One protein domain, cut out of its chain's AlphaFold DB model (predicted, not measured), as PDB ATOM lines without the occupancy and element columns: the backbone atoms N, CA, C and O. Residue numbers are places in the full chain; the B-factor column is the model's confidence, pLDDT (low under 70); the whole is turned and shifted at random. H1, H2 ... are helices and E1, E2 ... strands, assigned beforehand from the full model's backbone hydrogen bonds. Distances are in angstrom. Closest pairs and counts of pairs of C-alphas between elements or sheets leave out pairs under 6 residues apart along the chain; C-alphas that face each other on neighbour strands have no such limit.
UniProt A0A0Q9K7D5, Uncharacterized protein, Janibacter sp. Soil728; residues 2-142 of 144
ATOM      1  N   ILE A   2     134.538 228.234 137.679       54.47
ATOM      2  CA  ILE A   2     133.834 227.132 136.975       54.47
ATOM      3  C   ILE A   2     134.781 226.095 136.319       54.47
ATOM      4  O   ILE A   2     134.509 224.898 136.358       54.47
ATOM      5  N   ARG A   3     135.960 226.505 135.824       53.19
ATOM      6  CA  ARG A   3     136.947 225.577 135.224       53.19
ATOM      7  C   ARG A   3     137.595 224.593 136.215       53.19
ATOM      8  O   ARG A   3     138.019 223.519 135.799       53.19
ATOM      9  N   MET A   4     137.641 224.904 137.515       49.44
ATOM     10  CA  MET A   4     138.229 224.001 138.521       49.44
ATOM     11  C   MET A   4     137.299 222.836 138.900       49.44
ATOM     12  O   MET A   4     137.780 221.761 139.252       49.44
ATOM     13  N   ALA A   5     135.978 223.006 138.783       53.16
ATOM     14  CA  ALA A   5     135.015 221.928 139.018       53.16
ATOM     15  C   ALA A   5     135.018 220.896 137.872       53.16
ATOM     16  O   ALA A   5     134.938 219.691 138.110       53.16
ATOM     17  N   GLN A   6     135.202 221.363 136.634       48.03
ATOM     18  CA  GLN A   6     135.204 220.523 135.435       48.03
ATOM     19  C   GLN A   6     136.453 219.623 135.345       48.03
ATOM     20  O   GLN A   6     136.353 218.460 134.955       48.03
ATOM     21  N   ALA A   7     137.615 220.106 135.809       47.19
ATOM     22  CA  ALA A   7     138.844 219.309 135.899       47.19
ATOM     23  C   ALA A   7     138.759 218.183 136.954       47.19
ATOM     24  O   ALA A   7     139.299 217.096 136.751       47.19
ATOM     25  N   ARG A   8     138.027 218.405 138.057       51.84
ATOM     26  CA  ARG A   8     137.805 217.385 139.099       51.84
ATOM     27  C   ARG A   8     136.874 216.261 138.634       51.84
ATOM     28  O   ARG A   8     137.106 215.109 138.990       51.84
ATOM     29  N   GLY A   9     135.865 216.567 137.815       45.84
ATOM     30  CA  GLY A   9     134.951 215.563 137.251       45.84
ATOM     31  C   GLY A   9     135.643 214.587 136.291       45.84
ATOM     32  O   GLY A   9     135.465 213.376 136.403       45.84
ATOM     33  N   ALA A  10     136.508 215.096 135.409       49.84
ATOM     34  CA  ALA A  10     137.256 214.270 134.455       49.84
ATOM     35  C   ALA A  10     138.327 213.389 135.132       49.84
ATOM     36  O   ALA A  10     138.557 212.254 134.713       49.84
ATOM     37  N   PHE A  11     138.954 213.879 136.209       49.34
ATOM     38  CA  PHE A  11     139.927 213.110 136.996       49.34
ATOM     39  C   PHE A  11     139.263 211.954 137.767       49.34
ATOM     40  O   PHE A  11     139.797 210.848 137.808       49.34
ATOM     41  N   ARG A  12     138.058 212.178 138.310       54.94
ATOM     42  CA  ARG A  12     137.286 211.173 139.066       54.94
ATOM     43  C   ARG A  12     136.649 210.100 138.171       54.94
ATOM     44  O   ARG A  12     136.578 208.935 138.548       54.94
ATOM     45  N   SER A  13     136.238 210.470 136.958       57.22
ATOM     46  CA  SER A  13     135.725 209.522 135.956       57.22
ATOM     47  C   SER A  13     136.820 208.601 135.395       57.22
ATOM     48  O   SER A  13     136.559 207.428 135.141       57.22
ATOM     49  N   ARG A  14     138.065 209.082 135.260       56.78
ATOM     50  CA  ARG A  14     139.195 208.231 134.847       56.78
ATOM     51  C   ARG A  14     139.662 207.264 135.939       56.78
ATOM     52  O   ARG A  14     140.102 206.175 135.587       56.78
ATOM     53  N   SER A  15     139.559 207.619 137.226       64.81
ATOM     54  CA  SER A  15     139.951 206.696 138.310       64.81
ATOM     55  C   SER A  15     138.991 205.510 138.417       64.81
ATOM     56  O   SER A  15     139.445 204.376 138.463       64.81
ATOM     57  N   THR A  16     137.681 205.745 138.316       73.75
ATOM     58  CA  THR A  16     136.665 204.678 138.415       73.75
ATOM     59  C   THR A  16     136.731 203.662 137.270       73.75
ATOM     60  O   THR A  16     136.634 202.463 137.511       73.75
ATOM     61  N   ALA A  17     136.958 204.099 136.028       77.44
ATOM     62  CA  ALA A  17     137.139 203.176 134.904       77.44
ATOM     63  C   ALA A  17     138.403 202.312 135.064       77.44
ATOM     64  O   ALA A  17     138.382 201.116 134.784       77.44
ATOM     65  N   GLN A  18     139.498 202.902 135.551       80.00
ATOM     66  CA  GLN A  18     140.743 202.178 135.802       80.00
ATOM     67  C   GLN A  18     140.614 201.203 136.985       80.00
ATOM     68  O   GLN A  18     141.136 200.094 136.916       80.00
ATOM     69  N   GLU A  19     139.874 201.580 138.029       82.00
ATOM     70  CA  GLU A  19     139.523 200.707 139.155       82.00
ATOM     71  C   GLU A  19     138.675 199.511 138.704       82.00
ATOM     72  O   GLU A  19     138.955 198.386 139.107       82.00
ATOM     73  N   LEU A  20     137.700 199.718 137.811       87.00
ATOM     74  CA  LEU A  20     136.887 198.631 137.254       87.00
ATOM     75  C   LEU A  20     137.710 197.666 136.396       87.00
ATOM     76  O   LEU A  20     137.538 196.455 136.510       87.00
ATOM     77  N   VAL A  21     138.626 198.173 135.567       88.06
ATOM     78  CA  VAL A  21     139.525 197.325 134.764       88.06
ATOM     79  C   VAL A  21     140.474 196.537 135.664       88.06
ATOM     80  O   VAL A  21     140.659 195.338 135.457       88.06
ATOM     81  N   ALA A  22     141.038 197.175 136.691       88.50
ATOM     82  CA  ALA A  22     141.891 196.508 137.667       88.50
ATOM     83  C   ALA A  22     141.129 195.421 138.444       88.50
ATOM     84  O   ALA A  22     141.625 194.304 138.578       88.50
ATOM     85  N   ALA A  23     139.910 195.718 138.901       89.31
ATOM     86  CA  ALA A  23     139.050 194.751 139.576       89.31
ATOM     87  C   ALA A  23     138.683 193.584 138.651       89.31
ATOM     88  O   ALA A  23     138.790 192.431 139.058       89.31
ATOM     89  N   GLY A  24     138.320 193.866 137.397       92.69
ATOM     90  CA  GLY A  24     138.036 192.845 136.390       92.69
ATOM     91  C   GLY A  24     139.239 191.941 136.117       92.69
ATOM     92  O   GLY A  24     139.089 190.723 136.050       92.69
ATOM     93  N   TYR A  25     140.443 192.509 136.033       92.69
ATOM     94  CA  TYR A  25     141.682 191.747 135.884       92.69
ATOM     95  C   TYR A  25     141.938 190.822 137.082       92.69
ATOM     96  O   TYR A  25     142.122 189.620 136.890       92.69
ATOM     97  N   VAL A  26     141.891 191.348 138.311       92.56
ATOM     98  CA  VAL A  26     142.104 190.545 139.527       92.56
ATOM     99  C   VAL A  26     141.051 189.443 139.637       92.56
ATOM    100  O   VAL A  26     141.396 188.297 139.915       92.56
ATOM    101  N   LEU A  27     139.786 189.761 139.351       94.00
ATOM    102  CA  LEU A  27     138.697 188.787 139.337       94.00
ATOM    103  C   LEU A  27     138.937 187.692 138.291       94.00
ATOM    104  O   LEU A  27     138.729 186.519 138.580       94.00
ATOM    105  N   THR A  28     139.431 188.050 137.105       93.38
ATOM    106  CA  THR A  28     139.762 187.074 136.057       93.38
ATOM    107  C   THR A  28     140.855 186.117 136.527       93.38
ATOM    108  O   THR A  28     140.696 184.906 136.398       93.38
ATOM    109  N   VAL A  29     141.937 186.629 137.126       92.25
ATOM    110  CA  VAL A  29     143.009 185.778 137.670       92.25
ATOM    111  C   VAL A  29     142.480 184.879 138.787       92.25
ATOM    112  O   VAL A  29     142.770 183.685 138.780       92.25
ATOM    113  N   ALA A  30     141.673 185.418 139.703       93.31
ATOM    114  CA  ALA A  30     141.095 184.656 140.807       93.31
ATOM    115  C   ALA A  30     140.185 183.521 140.312       93.31
ATOM    116  O   ALA A  30     140.287 182.395 140.799       93.31
ATOM    117  N   VAL A  31     139.333 183.781 139.314       94.69
ATOM    118  CA  VAL A  31     138.446 182.769 138.721       94.69
ATOM    119  C   VAL A  31     139.252 181.689 138.005       94.69
ATOM    120  O   VAL A  31     139.017 180.507 138.242       94.69
ATOM    121  N   VAL A  32     140.229 182.066 137.173       93.19
ATOM    122  CA  VAL A  32     141.074 181.095 136.455       93.19
ATOM    123  C   VAL A  32     141.882 180.245 137.437       93.19
ATOM    124  O   VAL A  32     141.946 179.031 137.266       93.19
ATOM    125  N   ALA A  33     142.444 180.853 138.486       91.19
ATOM    126  CA  ALA A  33     143.147 180.125 139.538       91.19
ATOM    127  C   ALA A  33     142.207 179.147 140.252       91.19
ATOM    128  O   ALA A  33     142.531 177.971 140.358       91.19
ATOM    129  N   THR A  34     141.026 179.605 140.672       91.88
ATOM    130  CA  THR A  34     140.038 178.764 141.367       91.88
ATOM    131  C   THR A  34     139.637 177.564 140.519       91.88
ATOM    132  O   THR A  34     139.690 176.438 140.996       91.88
ATOM    133  N   VAL A  35     139.295 177.782 139.247       92.44
ATOM    134  CA  VAL A  35     138.956 176.688 138.326       92.44
ATOM    135  C   VAL A  35     140.151 175.755 138.135       92.44
ATOM    136  O   VAL A  35     139.974 174.543 138.155       92.44
ATOM    137  N   GLY A  36     141.362 176.297 137.990       89.88
ATOM    138  CA  GLY A  36     142.588 175.514 137.844       89.88
ATOM    139  C   GLY A  36     142.862 174.595 139.033       89.88
ATOM    140  O   GLY A  36     143.159 173.428 138.816       89.88
ATOM    141  N   PHE A  37     142.717 175.093 140.264       88.94
ATOM    142  CA  PHE A  37     142.896 174.287 141.476       88.94
ATOM    143  C   PHE A  37     141.774 173.253 141.640       88.94
ATOM    144  O   PHE A  37     142.075 172.070 141.671       88.94
ATOM    145  N   VAL A  38     140.502 173.669 141.566       91.44
ATOM    146  CA  VAL A  38     139.335 172.778 141.753       91.44
ATOM    147  C   VAL A  38     139.263 171.650 140.718       91.44
ATOM    148  O   VAL A  38     138.717 170.586 140.988       91.44
ATOM    149  N   THR A  39     139.762 171.885 139.501       89.69
ATOM    150  CA  THR A  39     139.805 170.861 138.440       89.69
ATOM    151  C   THR A  39     141.147 170.136 138.357       89.69
ATOM    152  O   THR A  39     141.364 169.391 137.403       89.69
ATOM    153  N   GLU A  40     142.061 170.393 139.299       85.44
ATOM    154  CA  GLU A  40     143.434 169.869 139.319       85.44
ATOM    155  C   GLU A  40     144.190 170.096 137.991       85.44
ATOM    156  O   GLU A  40     145.083 169.349 137.585       85.44
ATOM    157  N   SER A  41     143.830 171.160 137.270       89.31
ATOM    158  CA  SER A  41     144.353 171.463 135.947       89.31
ATOM    159  C   SER A  41     145.619 172.304 136.043       89.31
ATOM    160  O   SER A  41     145.574 173.533 136.174       89.31
ATOM    161  N   THR A  42     146.772 171.658 135.858       87.56
ATOM    162  CA  THR A  42     148.076 172.337 135.778       87.56
ATOM    163  C   THR A  42     148.076 173.453 134.735       87.56
ATOM    164  O   THR A  42     148.637 174.522 134.965       87.56
ATOM    165  N   ALA A  43     147.404 173.247 133.596       88.19
ATOM    166  CA  ALA A  43     147.289 174.264 132.554       88.19
ATOM    167  C   ALA A  43     146.537 175.515 133.045       88.19
ATOM    168  O   ALA A  43     146.972 176.632 132.766       88.19
ATOM    169  N   GLY A  44     145.455 175.344 133.815       84.50
ATOM    170  CA  GLY A  44     144.705 176.453 134.411       84.50
ATOM    171  C   GLY A  44     145.524 177.235 135.439       84.50
ATOM    172  O   GLY A  44     145.557 178.467 135.404       84.50
ATOM    173  N   ILE A  45     146.265 176.528 136.297       87.06
ATOM    174  CA  ILE A  45     147.147 177.139 137.304       87.06
ATOM    175  C   ILE A  45     148.275 177.932 136.625       87.06
ATOM    176  O   ILE A  45     148.538 179.082 136.986       87.06
ATOM    177  N   LEU A  46     148.911 177.359 135.596       88.50
ATOM    178  CA  LEU A  46     149.956 178.037 134.826       88.50
ATOM    179  C   LEU A  46     149.414 179.251 134.066       88.50
ATOM    180  O   LEU A  46     150.087 180.277 134.012       88.50
ATOM    181  N   LEU A  47     148.195 179.177 133.525       90.75
ATOM    182  CA  LEU A  47     147.555 180.315 132.869       90.75
ATOM    183  C   LEU A  47     147.330 181.472 133.853       90.75
ATOM    184  O   LEU A  47     147.669 182.613 133.539       90.75
ATOM    185  N   ALA A  48     146.832 181.196 135.061       88.69
ATOM    186  CA  ALA A  48     146.699 182.211 136.109       88.69
ATOM    187  C   ALA A  48     148.062 182.788 136.543       88.69
ATOM    188  O   ALA A  48     148.186 183.998 136.760       88.69
ATOM    189  N   ALA A  49     149.104 181.956 136.620       86.62
ATOM    190  CA  ALA A  49     150.464 182.404 136.916       86.62
ATOM    191  C   ALA A  49     151.048 183.298 135.807       86.62
ATOM    192  O   ALA A  49     151.698 184.302 136.101       86.62
ATOM    193  N   LEU A  50     150.784 182.981 134.537       90.94
ATOM    194  CA  LEU A  50     151.189 183.800 133.392       90.94
ATOM    195  C   LEU A  50     150.470 185.151 133.386       90.94
ATOM    196  O   LEU A  50     151.106 186.184 133.192       90.94
ATOM    197  N   LEU A  51     149.163 185.157 133.662       87.94
ATOM    198  CA  LEU A  51     148.375 186.387 133.770       87.94
ATOM    199  C   LEU A  51     148.846 187.290 134.916       87.94
ATOM    200  O   LEU A  51     148.648 188.501 134.854       87.94
ATOM    201  N   SER A  52     149.466 186.720 135.951       87.81
ATOM    202  CA  SER A  52     149.987 187.440 137.117       87.81
ATOM    203  C   SER A  52     151.494 187.720 137.053       87.81
ATOM    204  O   SER A  52     152.079 188.166 138.045       87.81
ATOM    205  N   LEU A  53     152.135 187.560 135.891       87.94
ATOM    206  CA  LEU A  53     153.497 188.055 135.692       87.94
ATOM    207  C   LEU A  53     153.541 189.594 135.763       87.94
ATOM    208  O   LEU A  53     152.652 190.258 135.225       87.94
ATOM    209  N   PRO A  54     154.578 190.184 136.389       85.81
ATOM    210  CA  PRO A  54     155.785 189.536 136.919       85.81
ATOM    211  C   PRO A  54     155.675 189.016 138.366       85.81
ATOM    212  O   PRO A  54     156.532 188.242 138.786       85.81
ATOM    213  N   ALA A  55     154.663 189.414 139.144       88.12
ATOM    214  CA  ALA A  55     154.578 189.073 140.570       88.12
ATOM    215  C   ALA A  55     154.491 187.558 140.859       88.12
ATOM    216  O   ALA A  55     154.892 187.109 141.937       88.12
ATOM    217  N   SER A  56     154.042 186.748 139.896       81.19
ATOM    218  CA  SER A  56     153.995 185.286 140.032       81.19
ATOM    219  C   SER A  56     155.360 184.618 140.222       81.19
ATOM    220  O   SER A  56     155.418 183.528 140.794       81.19
ATOM    221  N   VAL A  57     156.460 185.288 139.847       86.06
ATOM    222  CA  VAL A  57     157.838 184.818 140.088       86.06
ATOM    223  C   VAL A  57     158.114 184.613 141.577       86.06
ATOM    224  O   VAL A  57     158.880 183.726 141.937       86.06
ATOM    225  N   ILE A  58     157.476 185.399 142.448       85.12
ATOM    226  CA  ILE A  58     157.589 185.255 143.906       85.12
ATOM    227  C   ILE A  58     156.461 184.368 144.445       85.12
ATOM    228  O   ILE A  58     156.688 183.553 145.341       85.12
ATOM    229  N   ALA A  59     155.256 184.483 143.875       83.94
ATOM    230  CA  ALA A  59     154.083 183.756 144.350       83.94
ATOM    231  C   ALA A  59     154.243 182.231 144.239       83.94
ATOM    232  O   ALA A  59     153.966 181.525 145.205       83.94
ATOM    233  N   LEU A  60     154.747 181.719 143.109       83.19
ATOM    234  CA  LEU A  60     154.906 180.275 142.909       83.19
ATOM    235  C   LEU A  60     155.919 179.646 143.884       83.19
ATOM    236  O   LEU A  60     155.543 178.696 144.571       83.19
ATOM    237  N   PRO A  61     157.156 180.160 144.045       87.00
ATOM    238  CA  PRO A  61     158.061 179.654 145.074       87.00
ATOM    239  C   PRO A  61     157.463 179.732 146.480       87.00
ATOM    240  O   PRO A  61     157.583 178.779 147.245       87.00
ATOM    241  N   SER A  62     156.777 180.831 146.817       84.44
ATOM    242  CA  SER A  62     156.161 180.989 148.140       84.44
ATOM    243  C   SER A  62     155.054 179.962 148.403       84.44
ATOM    244  O   SER A  62     154.966 179.429 149.509       84.44
ATOM    245  N   TYR A  63     154.277 179.617 147.372       87.50
ATOM    246  CA  TYR A  63     153.285 178.549 147.420       87.50
ATOM    247  C   TYR A  63     153.940 177.195 147.714       87.50
ATOM    248  O   TYR A  63     153.513 176.501 148.631       87.50
ATOM    249  N   TYR A  64     155.016 176.843 147.002       87.19
ATOM    250  CA  TYR A  64     155.712 175.573 147.224       87.19
ATOM    251  C   TYR A  64     156.381 175.489 148.599       87.19
ATOM    252  O   TYR A  64     156.397 174.419 149.206       87.19
ATOM    253  N   VAL A  65     156.890 176.606 149.125       90.06
ATOM    254  CA  VAL A  65     157.413 176.660 150.497       90.06
ATOM    255  C   VAL A  65     156.293 176.415 151.508       90.06
ATOM    256  O   VAL A  65     156.457 175.585 152.398       90.06
ATOM    257  N   ALA A  66     155.143 177.082 151.361       88.06
ATOM    258  CA  ALA A  66     153.993 176.862 152.234       88.06
ATOM    259  C   ALA A  66     153.510 175.407 152.160       88.06
ATOM    260  O   ALA A  66     153.363 174.762 153.195       88.06
ATOM    261  N   TYR A  67     153.356 174.868 150.948       85.44
ATOM    262  CA  TYR A  67     153.010 173.468 150.714       85.44
ATOM    263  C   TYR A  67     153.975 172.517 151.433       85.44
ATOM    264  O   TYR A  67     153.538 171.633 152.167       85.44
ATOM    265  N   GLY A  68     155.288 172.724 151.284       84.88
ATOM    266  CA  GLY A  68     156.308 171.907 151.941       84.88
ATOM    267  C   GLY A  68     156.229 171.966 153.467       84.88
ATOM    268  O   GLY A  68     156.363 170.938 154.123       84.88
ATOM    269  N   LEU A  69     155.950 173.140 154.037       87.12
ATOM    270  CA  LEU A  69     155.752 173.299 155.481       87.12
ATOM    271  C   LEU A  69     154.482 172.598 155.976       87.12
ATOM    272  O   LEU A  69     154.505 171.967 157.029       87.12
ATOM    273  N   LEU A  70     153.389 172.674 155.216       85.19
ATOM    274  CA  LEU A  70     152.152 171.951 155.516       85.19
ATOM    275  C   LEU A  70     152.352 170.433 155.428       85.19
ATOM    276  O   LEU A  70     151.800 169.697 156.242       85.19
ATOM    277  N   ALA A  71     153.172 169.962 154.485       83.12
ATOM    278  CA  ALA A  71     153.434 168.539 154.285       83.12
ATOM    279  C   ALA A  71     154.232 167.905 155.440       83.12
ATOM    280  O   ALA A  71     154.223 166.686 155.588       83.12
ATOM    281  N   LEU A  72     154.890 168.714 156.281       85.12
ATOM    282  CA  LEU A  72     155.566 168.246 157.498       85.12
ATOM    283  C   LEU A  72     154.589 167.871 158.620       85.12
ATOM    284  O   LEU A  72     154.999 167.240 159.595       85.12
ATOM    285  N   ILE A  73     153.318 168.271 158.524       82.56
ATOM    286  CA  ILE A  73     152.319 167.952 159.541       82.56
ATOM    287  C   ILE A  73     152.027 166.442 159.473       82.56
ATOM    288  O   ILE A  73     151.653 165.938 158.409       82.56
ATOM    289  N   PRO A  74     152.170 165.694 160.584       78.06
ATOM    290  CA  PRO A  74     151.881 164.264 160.595       78.06
ATOM    291  C   PRO A  74     150.461 163.973 160.097       78.06
ATOM    292  O   PRO A  74     149.498 164.584 160.557       78.06
ATOM    293  N   GLY A  75     150.334 163.042 159.149       69.50
ATOM    294  CA  GLY A  75     149.050 162.687 158.542       69.50
ATOM    295  C   GLY A  75     148.537 163.660 157.473       69.50
ATOM    296  O   GLY A  75     147.447 163.439 156.965       69.50
ATOM    297  N   ALA A  76     149.287 164.708 157.110       66.62
ATOM    298  CA  ALA A  76     148.945 165.600 155.995       66.62
ATOM    299  C   ALA A  76     149.114 164.918 154.630       66.62
ATOM    300  O   ALA A  76     148.251 165.013 153.760       66.62
ATOM    301  N   ASN A  77     150.220 164.193 154.489       64.12
ATOM    302  CA  ASN A  77     150.520 163.353 153.345       64.12
ATOM    303  C   ASN A  77     150.860 161.959 153.887       64.12
ATOM    304  O   ASN A  77     151.984 161.778 154.378       64.12
ATOM    305  N   PRO A  78     149.910 161.002 153.922       57.69
ATOM    306  CA  PRO A  78     150.270 159.636 154.255       57.69
ATOM    307  C   PRO A  78     151.346 159.221 153.258       57.69
ATOM    308  O   PRO A  78     151.149 159.300 152.051       57.69
ATOM    309  N   SER A  79     152.531 158.872 153.759       51.72
ATOM    310  CA  SER A  79     153.555 158.280 152.905       51.72
ATOM    311  C   SER A  79     152.891 157.090 152.241       51.72
ATOM    312  O   SER A  79     152.419 156.243 152.993       51.72
ATOM    313  N   GLU A  80     152.805 157.094 150.904       48.62
ATOM    314  CA  GLU A  80     152.381 155.977 150.053       48.62
ATOM    315  C   GLU A  80     152.733 154.667 150.759       48.62
ATOM    316  O   GLU A  80     153.881 154.210 150.742       48.62
ATOM    317  N   SER A  81     151.782 154.132 151.524       47.22
ATOM    318  CA  SER A  81     152.020 152.917 152.272       47.22
ATOM    319  C   SER A  81     151.845 151.861 151.217       47.22
ATOM    320  O   SER A  81     150.722 151.650 150.764       47.22
ATOM    321  N   SER A  82     152.960 151.286 150.757       48.44
ATOM    322  CA  SER A  82     152.973 150.124 149.876       48.44
ATOM    323  C   SER A  82     151.874 149.183 150.345       48.44
ATOM    324  O   SER A  82     152.003 148.594 151.421       48.44
ATOM    325  N   GLY A  83     150.763 149.134 149.604       51.59
ATOM    326  CA  GLY A  83     149.574 148.409 150.030       51.59
ATOM    327  C   GLY A  83     149.988 146.996 150.409       51.59
ATOM    328  O   GLY A  83     150.529 146.258 149.586       51.59
ATOM    329  N   SER A  84     149.812 146.631 151.676       57.84
ATOM    330  CA  SER A  84     150.070 145.267 152.117       57.84
ATOM    331  C   SER A  84     148.814 144.468 151.807       57.84
ATOM    332  O   SER A  84     147.797 144.583 152.485       57.84
ATOM    333  N   GLY A  85     148.872 143.711 150.713       58.81
ATOM    334  CA  GLY A  85     147.862 142.719 150.377       58.81
ATOM    335  C   GLY A  85     148.158 141.427 151.128       58.81
ATOM    336  O   GLY A  85     149.207 140.821 150.915       58.81
ATOM    337  N   ALA A  86     147.251 141.002 152.003       62.50
ATOM    338  CA  ALA A  86     147.276 139.655 152.559       62.50
ATOM    339  C   ALA A  86     146.199 138.834 151.850       62.50
ATOM    340  O   ALA A  86     145.020 139.192 151.879       62.50
ATOM    341  N   CYS A  87     146.613 137.750 151.201       75.31
ATOM    342  CA  CYS A  87     145.700 136.762 150.645       75.31
ATOM    343  C   CYS A  87     145.684 135.545 151.570       75.31
ATOM    344  O   CYS A  87     146.730 135.094 152.046       75.31
ATOM    345  N   ASN A  88     144.495 135.012 151.826       77.50
ATOM    346  CA  ASN A  88     144.342 133.691 152.422       77.50
ATOM    347  C   ASN A  88     144.903 132.600 151.485       77.50
ATOM    348  O   ASN A  88     145.086 132.817 150.288       77.50
ATOM    349  N   THR A  89     145.212 131.423 152.035       72.50
ATOM    350  CA  THR A  89     145.891 130.308 151.340       72.50
ATOM    351  C   THR A  89     145.163 129.799 150.092       72.50
ATOM    352  O   THR A  89     145.804 129.200 149.232       72.50
ATOM    353  N   ASP A  90     143.863 130.074 149.975       76.31
ATOM    354  CA  ASP A  90     143.035 129.713 148.818       76.31
ATOM    355  C   ASP A  90     143.030 130.797 147.722       76.31
ATOM    356  O   ASP A  90     142.488 130.585 146.640       76.31
ATOM    357  N   GLY A  91     143.626 131.967 147.981       67.62
ATOM    358  CA  GLY A  91     143.726 133.085 147.036       67.62
ATOM    359  C   GLY A  91     142.395 133.758 146.681       67.62
ATOM    360  O   GLY A  91     142.373 134.603 145.790       67.62
ATOM    361  N   VAL A  92     141.295 133.388 147.347       72.56
ATOM    362  CA  VAL A  92     139.939 133.865 147.030       72.56
ATOM    363  C   VAL A  92     139.614 135.194 147.722       72.56
ATOM    364  O   VAL A  92     138.951 136.029 147.112       72.56
ATOM    365  N   ASP A  93     140.138 135.450 148.928       64.69
ATOM    366  CA  ASP A  93     139.960 136.724 149.638       64.69
ATOM    367  C   ASP A  93     141.309 137.412 149.863       64.69
ATOM    368  O   ASP A  93     141.998 137.225 150.870       64.69
ATOM    369  N   CYS A  94     141.690 138.252 148.908       68.69
ATOM    370  CA  CYS A  94     142.785 139.190 149.104       68.69
ATOM    371  C   CYS A  94     142.229 140.486 149.705       68.69
ATOM    372  O   CYS A  94     141.477 141.209 149.048       68.69
ATOM    373  N   GLN A  95     142.601 140.792 150.949       57.66
ATOM    374  CA  GLN A  95     142.314 142.095 151.544       57.66
ATOM    375  C   GLN A  95     143.390 143.091 151.117       57.66
ATOM    376  O   GLN A  95     144.569 142.919 151.423       57.66
ATOM    377  N   TRP A  96     142.964 144.138 150.414       58.94
ATOM    378  CA  TRP A  96     143.807 145.261 150.023       58.94
ATOM    379  C   TRP A  96     143.433 146.466 150.881       58.94
ATOM    380  O   TRP A  96     142.302 146.943 150.821       58.94
ATOM    381  N   SER A  97     144.375 146.960 151.682       49.66
ATOM    382  CA  SER A  97     144.242 148.252 152.353       49.66
ATOM    383  C   SER A  97     145.033 149.287 151.556       49.66
ATOM    384  O   SER A  97     146.263 149.271 151.575       49.66
ATOM    385  N   SER A  98     144.336 150.153 150.816       51.94
ATOM    386  CA  SER A  98     144.950 151.327 150.192       51.94
ATOM    387  C   SER A  98     144.817 152.497 151.158       51.94
ATOM    388  O   SER A  98     143.717 152.989 151.397       51.94
ATOM    389  N   THR A  99     145.928 152.905 151.764       54.38
ATOM    390  CA  THR A  99     146.008 154.142 152.551       54.38
ATOM    391  C   THR A  99     146.899 155.100 151.767       54.38
ATOM    392  O   THR A  99     148.107 155.131 151.985       54.38
ATOM    393  N   GLY A 100     146.319 155.784 150.777       55.72
ATOM    394  CA  GLY A 100     147.070 156.617 149.826       55.72
ATOM    395  C   GLY A 100     146.481 158.001 149.550       55.72
ATOM    396  O   GLY A 100     147.173 158.835 148.979       55.72
ATOM    397  N   ASP A 101     145.247 158.287 149.970       59.84
ATOM    398  CA  ASP A 101     144.659 159.608 149.722       59.84
ATOM    399  C   ASP A 101     145.217 160.660 150.682       59.84
ATOM    400  O   ASP A 101     145.301 160.444 151.897       59.84
ATOM    401  N   LEU A 102     145.561 161.830 150.131       68.19
ATOM    402  CA  LEU A 102     145.925 162.996 150.928       68.19
ATOM    403  C   LEU A 102     144.805 163.316 151.916       68.19
ATOM    404  O   LEU A 102     143.616 163.175 151.620       68.19
ATOM    405  N   ALA A 103     145.176 163.816 153.092       79.06
ATOM    406  CA  ALA A 103     144.160 164.263 154.025       79.06
ATOM    407  C   ALA A 103     143.344 165.399 153.390       79.06
ATOM    408  O   ALA A 103     143.904 166.393 152.929       79.06
ATOM    409  N   GLY A 104     142.013 165.282 153.394       81.19
ATOM    410  CA  GLY A 104     141.145 166.262 152.727       81.19
ATOM    411  C   GLY A 104     141.363 167.701 153.214       81.19
ATOM    412  O   GLY A 104     141.316 168.639 152.424       81.19
ATOM    413  N   TRP A 105     141.698 167.890 154.498       81.88
ATOM    414  CA  TRP A 105     142.046 169.209 155.037       81.88
ATOM    415  C   TRP A 105     143.339 169.770 154.429       81.88
ATOM    416  O   TRP A 105     143.432 170.978 154.215       81.88
ATOM    417  N   PHE A 106     144.325 168.915 154.142       84.31
ATOM    418  CA  PHE A 106     145.592 169.314 153.534       84.31
ATOM    419  C   PHE A 106     145.358 169.742 152.087       84.31
ATOM    420  O   PHE A 106     145.750 170.845 151.715       84.31
ATOM    421  N   HIS A 107     144.623 168.931 151.323       83.81
ATOM    422  CA  HIS A 107     144.260 169.237 149.942       83.81
ATOM    423  C   HIS A 107     143.553 170.601 149.834       83.81
ATOM    424  O   HIS A 107     144.094 171.524 149.223       83.81
ATOM    425  N   VAL A 108     142.450 170.793 150.567       87.06
ATOM    426  CA  VAL A 108     141.688 172.058 150.575       87.06
ATOM    427  C   VAL A 108     142.553 173.250 150.996       87.06
ATOM    428  O   VAL A 108     142.478 174.326 150.405       87.06
ATOM    429  N   THR A 109     143.406 173.085 152.011       87.75
ATOM    430  CA  THR A 109     144.263 174.185 152.482       87.75
ATOM    431  C   THR A 109     145.269 174.601 151.413       87.75
ATOM    432  O   THR A 109     145.490 175.795 151.203       87.75
ATOM    433  N   THR A 110     145.864 173.634 150.713       86.94
ATOM    434  CA  THR A 110     146.830 173.920 149.651       86.94
ATOM    435  C   THR A 110     146.176 174.623 148.465       86.94
ATOM    436  O   THR A 110     146.695 175.647 148.028       86.94
ATOM    437  N   GLU A 111     144.989 174.198 148.027       89.56
ATOM    438  CA  GLU A 111     144.240 174.900 146.979       89.56
ATOM    439  C   GLU A 111     143.962 176.360 147.355       89.56
ATOM    440  O   GLU A 111     144.255 177.279 146.587       89.56
ATOM    441  N   VAL A 112     143.465 176.597 148.575       91.38
ATOM    442  CA  VAL A 112     143.155 177.948 149.067       91.38
ATOM    443  C   VAL A 112     144.405 178.830 149.091       91.38
ATOM    444  O   VAL A 112     144.355 179.978 148.643       91.38
ATOM    445  N   ILE A 113     145.542 178.309 149.561       90.56
ATOM    446  CA  ILE A 113     146.812 179.051 149.573       90.56
ATOM    447  C   ILE A 113     147.256 179.392 148.148       90.56
ATOM    448  O   ILE A 113     147.688 180.518 147.900       90.56
ATOM    449  N   GLY A 114     147.125 178.459 147.206       87.75
ATOM    450  CA  GLY A 114     147.472 178.680 145.804       87.75
ATOM    451  C   GLY A 114     146.625 179.767 145.143       87.75
ATOM    452  O   GLY A 114     147.162 180.691 144.526       87.75
ATOM    453  N   ILE A 115     145.305 179.712 145.339       91.69
ATOM    454  CA  ILE A 115     144.362 180.721 144.837       91.69
ATOM    455  C   ILE A 115     144.687 182.099 145.427       91.69
ATOM    456  O   ILE A 115     144.767 183.092 144.694       91.69
ATOM    457  N   LEU A 116     144.923 182.173 146.741       90.81
ATOM    458  CA  LEU A 116     145.279 183.418 147.423       90.81
ATOM    459  C   LEU A 116     146.616 183.977 146.934       90.81
ATOM    460  O   LEU A 116     146.713 185.181 146.698       90.81
ATOM    461  N   ALA A 117     147.629 183.132 146.736       89.56
ATOM    462  CA  ALA A 117     148.945 183.554 146.266       89.56
ATOM    463  C   ALA A 117     148.874 184.193 144.868       89.56
ATOM    464  O   ALA A 117     149.413 185.282 144.660       89.56
ATOM    465  N   LEU A 118     148.158 183.570 143.926       89.19
ATOM    466  CA  LEU A 118     147.993 184.104 142.567       89.19
ATOM    467  C   LEU A 118     147.115 185.361 142.536       89.19
ATOM    468  O   LEU A 118     147.412 186.312 141.811       89.19
ATOM    469  N   THR A 119     146.077 185.412 143.371       91.44
ATOM    470  CA  THR A 119     145.237 186.610 143.511       91.44
ATOM    471  C   THR A 119     146.041 187.775 144.092       91.44
ATOM    472  O   THR A 119     145.980 188.894 143.581       91.44
ATOM    473  N   CYS A 120     146.857 187.518 145.116       90.69
ATOM    474  CA  CYS A 120     147.756 188.507 145.704       90.69
ATOM    475  C   CYS A 120     148.776 189.015 144.675       90.69
ATOM    476  O   CYS A 120     148.985 190.222 144.562       90.69
ATOM    477  N   ALA A 121     149.344 188.127 143.852       90.38
ATOM    478  CA  ALA A 121     150.239 188.511 142.760       90.38
ATOM    479  C   ALA A 121     149.562 189.468 141.762       90.38
ATOM    480  O   ALA A 121     150.138 190.495 141.399       90.38
ATOM    481  N   ALA A 122     148.314 189.193 141.371       89.56
ATOM    482  CA  ALA A 122     147.545 190.091 140.509       89.56
ATOM    483  C   ALA A 122     147.321 191.472 141.157       89.56
ATOM    484  O   ALA A 122     147.497 192.501 140.503       89.56
ATOM    485  N   VAL A 123     146.999 191.517 142.454       90.12
ATOM    486  CA  VAL A 123     146.862 192.780 143.203       90.12
ATOM    487  C   VAL A 123     148.184 193.550 143.238       90.12
ATOM    488  O   VAL A 123     148.197 194.758 142.996       90.12
ATOM    489  N   LEU A 124     149.308 192.872 143.478       90.38
ATOM    490  CA  LEU A 124     150.634 193.493 143.476       90.38
ATOM    491  C   LEU A 124     150.989 194.094 142.110       90.38
ATOM    492  O   LEU A 124     151.539 195.193 142.067       90.38
ATOM    493  N   ASN A 125     150.617 193.443 141.003       92.00
ATOM    494  CA  ASN A 125     150.801 194.007 139.662       92.00
ATOM    495  C   ASN A 125     150.014 195.312 139.482       92.00
ATOM    496  O   ASN A 125     150.564 196.306 139.003       92.00
ATOM    497  N   VAL A 126     148.745 195.338 139.907       89.44
ATOM    498  CA  VAL A 126     147.911 196.551 139.864       89.44
ATOM    499  C   VAL A 126     148.547 197.665 140.695       89.44
ATOM    500  O   VAL A 126     148.682 198.792 140.216       89.44
ATOM    501  N   LEU A 127     148.985 197.360 141.919       88.06
ATOM    502  CA  LEU A 127     149.638 198.330 142.797       88.06
ATOM    503  C   LEU A 127     150.939 198.863 142.189       88.06
ATOM    504  O   LEU A 127     151.162 200.072 142.208       88.06
ATOM    505  N   ALA A 128     151.764 197.997 141.600       88.50
ATOM    506  CA  ALA A 128     152.998 198.398 140.935       88.50
ATOM    507  C   ALA A 128     152.724 199.381 139.786       88.50
ATOM    508  O   ALA A 128     153.363 200.432 139.710       88.50
ATOM    509  N   ILE A 129     151.725 199.103 138.940       88.81
ATOM    510  CA  ILE A 129     151.317 200.007 137.855       88.81
ATOM    511  C   ILE A 129     150.807 201.340 138.420       88.81
ATOM    512  O   ILE A 129     151.196 202.409 137.941       88.81
ATOM    513  N   CYS A 130     149.970 201.312 139.459       86.69
ATOM    514  CA  CYS A 130     149.472 202.523 140.115       86.69
ATOM    515  C   CYS A 130     150.614 203.385 140.673       86.69
ATOM    516  O   CYS A 130     150.629 204.599 140.474       86.69
ATOM    517  N   ILE A 131     151.608 202.768 141.313       87.12
ATOM    518  CA  ILE A 131     152.771 203.470 141.864       87.12
ATOM    519  C   ILE A 131     153.625 204.064 140.738       87.12
ATOM    520  O   ILE A 131     153.943 205.252 140.771       87.12
ATOM    521  N   VAL A 132     153.960 203.279 139.710       89.69
ATOM    522  CA  VAL A 132     154.787 203.741 138.582       89.69
ATOM    523  C   VAL A 132     154.112 204.896 137.841       89.69
ATOM    524  O   VAL A 132     154.761 205.896 137.532       89.69
ATOM    525  N   THR A 133     152.803 204.808 137.603       87.94
ATOM    526  CA  THR A 133     152.048 205.877 136.931       87.94
ATOM    527  C   THR A 133     151.941 207.143 137.783       87.94
ATOM    528  O   THR A 133     152.060 208.245 137.245       87.94
ATOM    529  N   ALA A 134     151.775 207.021 139.105       85.19
ATOM    530  CA  ALA A 134     151.794 208.164 140.015       85.19
ATOM    531  C   ALA A 134     153.169 208.858 140.038       85.19
ATOM    532  O   ALA A 134     153.249 210.084 139.943       85.19
ATOM    533  N   LEU A 135     154.255 208.078 140.088       85.69
ATOM    534  CA  LEU A 135     155.626 208.592 140.073       85.69
ATOM    535  C   LEU A 135     155.985 209.269 138.744       85.69
ATOM    536  O   LEU A 135     156.631 210.318 138.746       85.69
ATOM    537  N   ALA A 136     155.554 208.705 137.612       85.06
ATOM    538  CA  ALA A 136     155.786 209.291 136.293       85.06
ATOM    539  C   ALA A 136     155.146 210.684 136.171       85.06
ATOM    540  O   ALA A 136     155.815 211.634 135.765       85.06
ATOM    541  N   ARG A 137     153.895 210.836 136.628       81.94
ATOM    542  CA  ARG A 137     153.176 212.123 136.618       81.94
ATOM    543  C   ARG A 137     153.841 213.184 137.498       81.94
ATOM    544  O   ARG A 137     153.860 214.355 137.136       81.94
ATOM    545  N   GLY A 138     154.407 212.783 138.639       78.62
ATOM    546  CA  GLY A 138     155.142 213.697 139.518       78.62
ATOM    547  C   GLY A 138     156.406 214.271 138.867       78.62
ATOM    548  O   GLY A 138     156.717 215.441 139.064       78.62
ATOM    549  N   ARG A 139     157.105 213.477 138.043       79.06
ATOM    550  CA  ARG A 139     158.347 213.888 137.363       79.06
ATOM    551  C   ARG A 139     158.120 214.849 136.196       79.06
ATOM    552  O   ARG A 139     158.979 215.688 135.925       79.06
ATOM    553  N   GLU A 140     156.984 214.751 135.513       75.12
ATOM    554  CA  GLU A 140     156.633 215.648 134.401       75.12
ATOM    555  C   GLU A 140     156.334 217.077 134.874       75.12
ATOM    556  O   GLU A 140     156.640 218.030 134.167       75.12
ATOM    557  N   SER A 141     155.828 217.243 136.100       64.44
ATOM    558  CA  SER A 141     155.537 218.559 136.691       64.44
ATOM    559  C   SER A 141     156.782 219.345 137.134       64.44
ATOM    560  O   SER A 141     156.654 220.498 137.539       64.44
ATOM    561  N   THR A 142     157.966 218.729 137.105       63.88
ATOM    562  CA  THR A 142     159.238 219.317 137.566       63.88
ATOM    563  C   THR A 142     160.205 219.679 136.437       63.88
ATOM    564  O   THR A 142     161.324 220.101 136.720       63.88
TER     565      THR A 142
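This is residues 2 to 142 of the 144 residues of an uncharacterized protein of Janibacter sp. Soil728 (UniProt A0A0Q9K7D5). Two long helices, H1 and H4, run opposite ways and overlap over part of their length; the shorter H2 packs on the last part of H1, with residues 29 to 37 of H1, the shorter H3 packs on H4, and a small hairpin of E1 and E2 makes one far end of a long rod. At the other end residues 2 to 17 and 131 to 142 stick out. The printed part has 141 residues, in the order H1, H2, H3, E1, E2, H4, with an antiparallel sheet E1 - E2; it is mostly helix. It is extended, with a radius of gyration of the C-alphas of 24.6 A and spans of 98 by 24 by 21 A.

H1, residues 2 to 38, touches H2, residues 42 to 51, with residues 29 to 37 alone; these form a helical hairpin, closest at C-alphas 36 and 44, 4.1 A. H4, residues 104 to 140, touches H1 at a shallow tilt of 26 degrees, opposite ways, closest at C-alphas 30 and 119, 5.3 A. H1, H2 and H4 form a bundle, three helices together, though H2 and H4 only just touch, with 3 pairs of C-alphas within 8 A. H3, residues 56 to 71, touches H4, closest at C-alphas 59 and 117, 5.5 A. E1, residues 85 to 87, and E2, residues 94 to 96, form a hairpin with N 95 and O 86 at 3.0 A, within hydrogen-bond range. Every O i to N i+4 pair is within hydrogen-bond range in H2 and H4, 31 of 33 in H1 and 11 of 12 in H3.

H1 begins at C-alpha 2 (133.834, 227.132, 136.975) and is 54.8 A long. H3 is 22.0 A long. H4 is 54.9 A long and ends at C-alpha 140 (156.633, 215.648, 134.401).

The C-alphas of Ile 2 and Thr 89, the two farthest apart, are 98.6 A apart. The printed part has no cut. The link from H3 to E1 is long, 13 residues. The mean pLDDT of the printed part is 78.3; residues 2 to 15, 75 to 86, 91, 93 to 102 and 141 to 142 are under 70.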